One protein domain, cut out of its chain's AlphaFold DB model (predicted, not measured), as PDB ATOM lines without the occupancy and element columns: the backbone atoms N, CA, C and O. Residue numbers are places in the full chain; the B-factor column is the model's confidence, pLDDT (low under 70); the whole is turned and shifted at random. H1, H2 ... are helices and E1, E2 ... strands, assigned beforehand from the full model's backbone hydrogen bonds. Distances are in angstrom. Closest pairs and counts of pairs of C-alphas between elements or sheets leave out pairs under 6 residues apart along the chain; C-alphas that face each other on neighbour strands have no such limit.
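What this domain is: This is residues 19 to 76 and 137 to 150 of the 159 residues of a protein of filamentous cyanobacterium Phorm 46 (UniProt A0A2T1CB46). Helix H1 and the long strand E2 make a loose, open V, joined at its narrow end by residues 53 to 61, and strand E4 runs alongside it, near E2. The short strand E1 borders the first half of E2, E3 folds back on E2's far end to form a hairpin, and residues 35 to 41, mostly the first part of H1, stick out free. The printed part has 72 residues, with one named helix and four named strands in the order E1, H1, E2, E3, E4; the sheet has the order E1, E2, E3 and is mixed, and the class is mixed, helices and strands. The whole is loose, with a radius of gyration of the C-alphas of 14.2 A, and elongated, spanning 45 by 26 by 23 A.

Where its parts are: E1 covers residues 19 to 22, beginning at C-alpha 19 (306.888, 214.505, 285.769). Residues 23 to 35 hold no named element. H1, residues 36 to 52, measures 23.8 A and begins at C-alpha 36 (310.547, 226.505, 268.707). E2, residues 62 to 71, is the longest strand at 27.6 A. E3 covers residues 74 to 76. E4, residues 140 to 147, measures 23.4 A and ends at C-alpha 147 (324.294, 221.793, 270.112).

How they stand to each other: E2 is the inner strand, with staggered pairing: its residues 63 to 66 pair with E1 and 69 to 71 with E3. E1 and E2 are parallel at 16 degrees, with N 21 and O 64 2.9 A apart, within hydrogen-bond range. E1, H1 and E2 form a strand-helix-strand unit, two parallel neighbour strands with a helix between them in the chain, and its crossover is left-handed. E2 and E3 are an antiparallel hairpin at 176 degrees, with N 69 and O 76 2.8 A apart, within hydrogen-bond range. H1 is on the sheet but only grazes it, with residues 43 to 51; the closest C-alphas of H1 and E2 are those of Ala 50 and Val 62, 6.6 A apart. In H1 every O i to N i+4 pair is within hydrogen-bond range. E4 pairs with no named strand, but E2 and E4 are near each other, with 19 pairs of C-alphas within 10 A. The closest C-alphas of H1 and E4 are those of Leu 46 and Phe 142, 7.3 A apart; those of E3 and E4 are Tyr 76 and Pro 147, 4.1 A apart. E1 is apart from E3 and E4.

The domain as a whole: The two C-alphas farthest apart, those of Asp 57 and Gly 73, are separated by 46.0 A. Residues 77 to 136 are not printed, and C-alphas 76 and 137 are 30.6 A apart across this cut. The link from E1 to H1 is long, with 13 residues. The mean pLDDT of the printed part is 82.3; residues 19 to 30 are under 70.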
ATOM      1  N   LYS A  19     305.799 214.020 284.911       53.66
ATOM      2  CA  LYS A  19     306.888 214.505 285.769       53.66
ATOM      3  C   LYS A  19     307.986 215.103 284.902       53.66
ATOM      4  O   LYS A  19     308.724 214.389 284.233       53.66
ATOM      5  N   ILE A  20     308.131 216.419 284.919       54.91
ATOM      6  CA  ILE A  20     309.279 217.085 284.294       54.91
ATOM      7  C   ILE A  20     310.347 217.227 285.378       54.91
ATOM      8  O   ILE A  20     310.066 217.744 286.454       54.91
ATOM      9  N   THR A  21     311.555 216.717 285.140       53.97
ATOM     10  CA  THR A  21     312.642 216.759 286.128       53.97
ATOM     11  C   THR A  21     313.940 217.167 285.458       53.97
ATOM     12  O   THR A  21     314.415 216.480 284.564       53.97
ATOM     13  N   THR A  22     314.568 218.242 285.910       51.44
ATOM     14  CA  THR A  22     315.898 218.663 285.452       51.44
ATOM     15  C   THR A  22     316.974 218.096 286.385       51.44
ATOM     16  O   THR A  22     316.767 218.000 287.590       51.44
ATOM     17  N   HIS A  23     318.120 217.655 285.847       50.94
ATOM     18  CA  HIS A  23     319.149 216.978 286.661       50.94
ATOM     19  C   HIS A  23     320.186 217.941 287.277       50.94
ATOM     20  O   HIS A  23     320.944 217.560 288.167       50.94
ATOM     21  N   ARG A  24     320.236 219.205 286.835       47.56
ATOM     22  CA  ARG A  24     320.918 220.289 287.561       47.56
ATOM     23  C   ARG A  24     319.848 221.148 288.221       47.56
ATOM     24  O   ARG A  24     318.882 221.456 287.538       47.56
ATOM     25  N   ASN A  25     320.065 221.499 289.493       40.84
ATOM     26  CA  ASN A  25     319.278 222.286 290.473       40.84
ATOM     27  C   ASN A  25     318.596 223.597 290.001       40.84
ATOM     28  O   ASN A  25     318.537 224.587 290.724       40.84
ATOM     29  N   SER A  26     318.068 223.637 288.793       46.56
ATOM     30  CA  SER A  26     317.247 224.701 288.256       46.56
ATOM     31  C   SER A  26     316.023 224.037 287.653       46.56
ATOM     32  O   SER A  26     316.166 223.278 286.696       46.56
ATOM     33  N   ASP A  27     314.825 224.366 288.134       53.69
ATOM     34  CA  ASP A  27     313.522 223.947 287.573       53.69
ATOM     35  C   ASP A  27     313.286 224.439 286.123       53.69
ATOM     36  O   ASP A  27     312.164 224.502 285.624       53.69
ATOM     37  N   ARG A  28     314.348 224.871 285.439       56.91
ATOM     38  CA  ARG A  28     314.348 225.474 284.117       56.91
ATOM     39  C   ARG A  28     315.140 224.578 283.177       56.91
ATOM     40  O   ARG A  28     316.313 224.298 283.416       56.91
ATOM     41  N   LEU A  29     314.477 224.146 282.109       64.31
ATOM     42  CA  LEU A  29     315.124 223.519 280.960       64.31
ATOM     43  C   LEU A  29     316.189 224.474 280.381       64.31
ATOM     44  O   LEU A  29     315.998 225.695 280.441       64.31
ATOM     45  N   PRO A  30     317.294 223.945 279.830       67.06
ATOM     46  CA  PRO A  30     318.326 224.767 279.208       67.06
ATOM     47  C   PRO A  30     317.757 225.603 278.056       67.06
ATOM     48  O   PRO A  30     316.860 225.169 277.331       67.06
ATOM     49  N   VAL A  31     318.293 226.813 277.891       71.19
ATOM     50  CA  VAL A  31     317.987 227.671 276.742       71.19
ATOM     51  C   VAL A  31     318.885 227.241 275.587       71.19
ATOM     52  O   VAL A  31     320.093 227.125 275.765       71.19
ATOM     53  N   ILE A  32     318.284 226.996 274.427       78.00
ATOM     54  CA  ILE A  32     318.953 226.521 273.213       78.00
ATOM     55  C   ILE A  32     318.566 227.410 272.030       78.00
ATOM     56  O   ILE A  32     317.423 227.870 271.944       78.00
ATOM     57  N   ASP A  33     319.496 227.617 271.103       79.69
ATOM     58  CA  ASP A  33     319.202 228.249 269.821       79.69
ATOM     59  C   ASP A  33     318.526 227.202 268.938       79.69
ATOM     60  O   ASP A  33     319.180 226.258 268.513       79.69
ATOM     61  N   ALA A  34     317.212 227.297 268.716       81.38
ATOM     62  CA  ALA A  34     316.451 226.310 267.946       81.38
ATOM     63  C   ALA A  34     315.136 226.871 267.394       81.38
ATOM     64  O   ALA A  34     314.595 227.855 267.899       81.38
ATOM     65  N   ASP A  35     314.565 226.193 266.395       83.12
ATOM     66  CA  ASP A  35     313.203 226.472 265.945       83.12
ATOM     67  C   ASP A  35     312.197 225.934 266.977       83.12
ATOM     68  O   ASP A  35     312.022 224.725 267.153       83.12
ATOM     69  N   GLY A  36     311.504 226.848 267.658       80.81
ATOM     70  CA  GLY A  36     310.547 226.505 268.707       80.81
ATOM     71  C   GLY A  36     309.372 225.634 268.255       80.81
ATOM     72  O   GLY A  36     308.865 224.846 269.054       80.81
ATOM     73  N   MET A  37     308.919 225.748 267.001       81.88
ATOM     74  CA  MET A  37     307.848 224.895 266.470       81.88
ATOM     75  C   MET A  37     308.343 223.464 266.296       81.88
ATOM     76  O   MET A  37     307.659 222.523 266.692       81.88
ATOM     77  N   GLN A  38     309.561 223.302 265.783       86.81
ATOM     78  CA  GLN A  38     310.181 221.994 265.602       86.81
ATOM     79  C   GLN A  38     310.487 221.308 266.943       86.81
ATOM     80  O   GLN A  38     310.228 220.113 267.095       86.81
ATOM     81  N   MET A  39     310.935 222.058 267.955       88.75
ATOM     82  CA  MET A  39     311.134 221.514 269.308       88.75
ATOM     83  C   MET A  39     309.820 221.059 269.949       88.75
ATOM     84  O   MET A  39     309.753 219.977 270.538       88.75
ATOM     85  N   ARG A  40     308.740 221.840 269.786       86.12
ATOM     86  CA  ARG A  40     307.399 221.425 270.227       86.12
ATOM     87  C   ARG A  40     306.944 220.151 269.518       86.12
ATOM     88  O   ARG A  40     306.442 219.255 270.188       86.12
ATOM     89  N   GLN A  41     307.171 220.041 268.209       89.25
ATOM     90  CA  GLN A  41     306.817 218.853 267.431       89.25
ATOM     91  C   GLN A  41     307.544 217.595 267.926       89.25
ATOM     92  O   GLN A  41     306.903 216.553 268.069       89.25
ATOM     93  N   ILE A  42     308.854 217.681 268.215       91.81
ATOM     94  CA  ILE A  42     309.608 216.561 268.801       91.81
ATOM     95  C   ILE A  42     308.948 216.127 270.108       91.81
ATOM     96  O   ILE A  42     308.557 214.969 270.244       91.81
ATOM     97  N   LEU A  43     308.785 217.054 271.055       90.19
ATOM     98  CA  LEU A  43     308.268 216.731 272.383       90.19
ATOM     99  C   LEU A  43     306.843 216.170 272.328       90.19
ATOM    100  O   LEU A  43     306.564 215.169 272.980       90.19
ATOM    101  N   GLN A  44     305.959 216.757 271.518       89.25
ATOM    102  CA  GLN A  44     304.592 216.265 271.338       89.25
ATOM    103  C   GLN A  44     304.562 214.847 270.766       89.25
ATOM    104  O   GLN A  44     303.808 214.012 271.258       89.25
ATOM    105  N   ASN A  45     305.398 214.550 269.768       91.31
ATOM    106  CA  ASN A  45     305.469 213.208 269.194       91.31
ATOM    107  C   ASN A  45     306.009 212.186 270.205       91.31
ATOM    108  O   ASN A  45     305.471 211.085 270.299       91.31
ATOM    109  N   LEU A  46     307.059 212.532 270.960       93.25
ATOM    110  CA  LEU A  46     307.658 211.624 271.941       93.25
ATOM    111  C   LEU A  46     306.717 211.371 273.129       93.25
ATOM    112  O   LEU A  46     306.463 210.219 273.470       93.25
ATOM    113  N   ILE A  47     306.132 212.425 273.706       90.31
ATOM    114  CA  ILE A  47     305.165 212.311 274.808       90.31
ATOM    115  C   ILE A  47     303.885 211.612 274.331       90.31
ATOM    116  O   ILE A  47     303.360 210.741 275.020       90.31
ATOM    117  N   GLY A  48     303.399 211.940 273.133       89.06
ATOM    118  CA  GLY A  48     302.239 211.282 272.537       89.06
ATOM    119  C   GLY A  48     302.459 209.781 272.352       89.06
ATOM    120  O   GLY A  48     301.576 208.990 272.675       89.06
ATOM    121  N   ASN A  49     303.653 209.370 271.910       90.50
ATOM    122  CA  ASN A  49     304.018 207.957 271.823       90.50
ATOM    123  C   ASN A  49     304.053 207.286 273.203       90.50
ATOM    124  O   ASN A  49     303.483 206.208 273.345       90.50
ATOM    125  N   ALA A  50     304.647 207.928 274.209       89.50
ATOM    126  CA  ALA A  50     304.705 207.402 275.573       89.50
ATOM    127  C   ALA A  50     303.308 207.145 276.174       89.50
ATOM    128  O   ALA A  50     303.068 206.115 276.799       89.50
ATOM    129  N   LEU A  51     302.355 208.054 275.942       87.88
ATOM    130  CA  LEU A  51     300.974 207.903 276.416       87.88
ATOM    131  C   LEU A  51     300.188 206.848 275.627       87.88
ATOM    132  O   LEU A  51     299.346 206.146 276.189       87.88
ATOM    133  N   LYS A  52     300.457 206.748 274.325       85.81
ATOM    134  CA  LYS A  52     299.794 205.819 273.409       85.81
ATOM    135  C   LYS A  52     300.247 204.373 273.612       85.81
ATOM    136  O   LYS A  52     299.415 203.477 273.568       85.81
ATOM    137  N   PHE A  53     301.542 204.142 273.814       88.88
ATOM    138  CA  PHE A  53     302.139 202.812 273.976       88.88
ATOM    139  C   PHE A  53     302.320 202.445 275.456       88.88
ATOM    140  O   PHE A  53     303.339 201.882 275.853       88.88
ATOM    141  N   ARG A  54     301.328 202.787 276.286       88.81
ATOM    142  CA  ARG A  54     301.304 202.444 277.713       88.81
ATOM    143  C   ARG A  54     301.017 200.957 277.924       88.81
ATOM    144  O   ARG A  54     300.338 200.345 277.103       88.81
ATOM    145  N   GLN A  55     301.468 200.405 279.045       90.00
ATOM    146  CA  GLN A  55     301.002 199.089 279.488       90.00
ATOM    147  C   GLN A  55     299.550 199.186 279.972       90.00
ATOM    148  O   GLN A  55     299.151 200.199 280.556       90.00
ATOM    149  N   GLU A  56     298.758 198.145 279.716       86.75
ATOM    150  CA  GLU A  56     297.432 198.006 280.323       86.75
ATOM    151  C   GLU A  56     297.581 197.834 281.842       86.75
ATOM    152  O   GLU A  56     298.586 197.312 282.317       86.75
ATOM    153  N   ASP A  57     296.626 198.366 282.608       88.75
ATOM    154  CA  ASP A  57     296.584 198.331 284.082       88.75
ATOM    155  C   ASP A  57     297.756 198.984 284.843       88.75
ATOM    156  O   ASP A  57     297.726 199.084 286.071       88.75
ATOM    157  N   VAL A  58     298.749 199.535 284.143       88.19
ATOM    158  CA  VAL A  58     299.822 200.343 284.733       88.19
ATOM    159  C   VAL A  58     299.528 201.823 284.507       88.19
ATOM    160  O   VAL A  58     299.263 202.275 283.390       88.19
ATOM    161  N   ALA A  59     299.601 202.624 285.572       87.12
ATOM    162  CA  ALA A  59     299.479 204.070 285.437       87.12
ATOM    163  C   ALA A  59     300.626 204.610 284.555       87.12
ATOM    164  O   ALA A  59     301.795 204.399 284.897       87.12
ATOM    165  N   PRO A  60     300.326 205.316 283.443       87.12
ATOM    166  CA  PRO A  60     301.367 205.846 282.577       87.12
ATOM    167  C   PRO A  60     302.168 206.909 283.326       87.12
ATOM    168  O   PRO A  60     301.602 207.827 283.925       87.12
ATOM    169  N   LEU A  61     303.485 206.774 283.260       88.62
ATOM    170  CA  LEU A  61     304.464 207.715 283.763       88.62
ATOM    171  C   LEU A  61     305.313 208.163 282.582       88.62
ATOM    172  O   LEU A  61     305.923 207.341 281.906       88.62
ATOM    173  N   VAL A  62     305.371 209.474 282.371       88.06
ATOM    174  CA  VAL A  62     306.280 210.083 281.402       88.06
ATOM    175  C   VAL A  62     307.180 211.042 282.154       88.06
ATOM    176  O   VAL A  62     306.700 211.930 282.865       88.06
ATOM    177  N   GLN A  63     308.487 210.850 282.003       87.88
ATOM    178  CA  GLN A  63     309.501 211.703 282.584       87.88
ATOM    179  C   GLN A  63     310.307 212.403 281.497       87.88
ATOM    180  O   GLN A  63     310.894 211.756 280.634       87.88
ATOM    181  N   VAL A  64     310.376 213.731 281.566       85.75
ATOM    182  CA  VAL A  64     311.249 214.527 280.696       85.75
ATOM    183  C   VAL A  64     312.435 215.005 281.516       85.75
ATOM    184  O   VAL A  64     312.247 215.734 282.491       85.75
ATOM    185  N   ARG A  65     313.643 214.586 281.130       85.44
ATOM    186  CA  ARG A  65     314.903 215.031 281.729       85.44
ATOM    187  C   ARG A  65     315.723 215.836 280.745       85.44
ATOM    188  O   ARG A  65     315.673 215.574 279.552       85.44
ATOM    189  N   SER A  66     316.501 216.782 281.252       82.75
ATOM    190  CA  SER A  66     317.475 217.512 280.446       82.75
ATOM    191  C   SER A  66     318.803 217.660 281.168       82.75
ATOM    192  O   SER A  66     318.827 217.859 282.389       82.75
ATOM    193  N   GLN A  67     319.890 217.649 280.406       85.06
ATOM    194  CA  GLN A  67     321.222 217.984 280.890       85.06
ATOM    195  C   GLN A  67     322.059 218.655 279.802       85.06
ATOM    196  O   GLN A  67     321.817 218.462 278.613       85.06
ATOM    197  N   ILE A  68     323.049 219.437 280.230       86.88
ATOM    198  CA  ILE A  68     324.089 219.946 279.338       86.88
ATOM    199  C   ILE A  68     325.266 218.979 279.360       86.88
ATOM    200  O   ILE A  68     325.781 218.642 280.429       86.88
ATOM    201  N   LEU A  69     325.666 218.547 278.172       89.62
ATOM    202  CA  LEU A  69     326.841 217.737 277.911       89.62
ATOM    203  C   LEU A  69     327.920 218.626 277.296       89.62
ATOM    204  O   LEU A  69     327.618 219.459 276.448       89.62
ATOM    205  N   THR A  70     329.177 218.417 277.670       90.44
ATOM    206  CA  THR A  70     330.316 219.063 277.010       90.44
ATOM    207  C   THR A  70     331.092 218.001 276.249       90.44
ATOM    208  O   THR A  70     331.563 217.030 276.843       90.44
ATOM    209  N   LYS A  71     331.222 218.162 274.931       84.25
ATOM    210  CA  LYS A  71     331.933 217.229 274.053       84.25
ATOM    211  C   LYS A  71     332.886 218.014 273.165       84.25
ATOM    212  O   LYS A  71     332.459 218.895 272.437       84.25
ATOM    213  N   LEU A  72     334.178 217.684 273.233       86.25
ATOM    214  CA  LEU A  72     335.229 218.326 272.426       86.25
ATOM    215  C   LEU A  72     335.247 219.868 272.527       86.25
ATOM    216  O   LEU A  72     335.593 220.549 271.573       86.25
ATOM    217  N   GLY A  73     334.885 220.417 273.692       87.94
ATOM    218  CA  GLY A  73     334.824 221.868 273.913       87.94
ATOM    219  C   GLY A  73     333.519 222.537 273.470       87.94
ATOM    220  O   GLY A  73     333.360 223.730 273.703       87.94
ATOM    221  N   GLU A  74     332.571 221.789 272.904       88.69
ATOM    222  CA  GLU A  74     331.242 222.279 272.534       88.69
ATOM    223  C   GLU A  74     330.181 221.809 273.535       88.69
ATOM    224  O   GLU A  74     330.234 220.687 274.053       88.69
ATOM    225  N   GLU A  75     329.203 222.669 273.811       90.38
ATOM    226  CA  GLU A  75     328.075 222.339 274.678       90.38
ATOM    227  C   GLU A  75     326.879 221.828 273.871       90.38
ATOM    228  O   GLU A  75     326.440 222.433 272.890       90.38
ATOM    229  N   TYR A  76     326.307 220.727 274.343       91.06
ATOM    230  CA  TYR A  76     325.121 220.093 273.795       91.06
ATOM    231  C   TYR A  76     324.033 220.030 274.859       91.06
ATOM    232  O   TYR A  76     324.286 219.700 276.015       91.06
ATOM    233  N   ASN A 137     308.171 195.502 278.076       94.00
ATOM    234  CA  ASN A 137     307.523 195.734 279.372       94.00
ATOM    235  C   ASN A 137     308.323 196.581 280.378       94.00
ATOM    236  O   ASN A 137     307.987 196.615 281.560       94.00
ATOM    237  N   GLN A 138     309.361 197.289 279.927       95.44
ATOM    238  CA  GLN A 138     310.156 198.203 280.760       95.44
ATOM    239  C   GLN A 138     310.093 199.656 280.265       95.44
ATOM    240  O   GLN A 138     310.779 200.521 280.803       95.44
ATOM    241  N   GLY A 139     309.262 199.926 279.254       95.69
ATOM    242  CA  GLY A 139     309.132 201.233 278.622       95.69
ATOM    243  C   GLY A 139     310.230 201.554 277.612       95.69
ATOM    244  O   GLY A 139     310.992 200.688 277.162       95.69
ATOM    245  N   ALA A 140     310.270 202.815 277.202       96.94
ATOM    246  CA  ALA A 140     311.256 203.345 276.276       96.94
ATOM    247  C   ALA A 140     311.856 204.661 276.783       96.94
ATOM    248  O   ALA A 140     311.224 205.446 277.486       96.94
ATOM    249  N   THR A 141     313.102 204.906 276.395       97.38
ATOM    250  CA  THR A 141     313.801 206.173 276.587       97.38
ATOM    251  C   THR A 141     314.233 206.706 275.232       97.38
ATOM    252  O   THR A 141     315.085 206.128 274.565       97.38
ATOM    253  N   PHE A 142     313.653 207.831 274.825       97.12
ATOM    254  CA  PHE A 142     314.072 208.573 273.642       97.12
ATOM    255  C   PHE A 142     315.040 209.673 274.054       97.12
ATOM    256  O   PHE A 142     314.714 210.497 274.910       97.12
ATOM    257  N   ILE A 143     316.219 209.693 273.440       96.38
ATOM    258  CA  ILE A 143     317.308 210.606 273.788       96.38
ATOM    259  C   ILE A 143     317.559 211.512 272.592       96.38
ATOM    260  O   ILE A 143     318.061 211.082 271.555       96.38
ATOM    261  N   PHE A 144     317.172 212.770 272.749       93.75
ATOM    262  CA  PHE A 144     317.406 213.843 271.803       93.75
ATOM    263  C   PHE A 144     318.638 214.636 272.241       93.75
ATOM    264  O   PHE A 144     318.725 215.060 273.387       93.75
ATOM    265  N   THR A 145     319.584 214.850 271.336       93.19
ATOM    266  CA  THR A 145     320.772 215.678 271.576       93.19
ATOM    267  C   THR A 145     320.886 216.732 270.497       93.19
ATOM    268  O   THR A 145     320.578 216.452 269.342       93.19
ATOM    269  N   MET A 146     321.350 217.925 270.853       91.12
ATOM    270  CA  MET A 146     321.660 218.987 269.898       91.12
ATOM    271  C   MET A 146     322.666 219.986 270.481       91.12
ATOM    272  O   MET A 146     322.695 220.141 271.703       91.12
ATOM    273  N   PRO A 147     323.469 220.677 269.658       90.56
ATOM    274  CA  PRO A 147     324.294 221.793 270.112       90.56
ATOM    275  C   PRO A 147     323.441 222.879 270.787       90.56
ATOM    276  O   PRO A 147     322.332 223.163 270.330       90.56
ATOM    277  N   ILE A 148     323.948 223.505 271.857       86.00
ATOM    278  CA  ILE A 148     323.282 224.673 272.474       86.00
ATOM    279  C   ILE A 148     323.248 225.841 271.489       86.00
ATOM    280  O   ILE A 148     322.221 226.506 271.343       86.00
ATOM    281  N   HIS A 149     324.370 226.050 270.803       83.62
ATOM    282  CA  HIS A 149     324.523 227.048 269.760       83.62
ATOM    283  C   HIS A 149     324.498 226.356 268.413       83.62
ATOM    284  O   HIS A 149     325.404 225.593 268.074       83.62
ATOM    285  N   GLN A 150     323.450 226.612 267.640       72.19
ATOM    286  CA  GLN A 150     323.402 226.094 266.286       72.19
ATOM    287  C   GLN A 150     324.364 226.879 265.403       72.19
ATOM    288  O   GLN A 150     324.398 228.115 265.490       72.19
TER     289      GLN A 150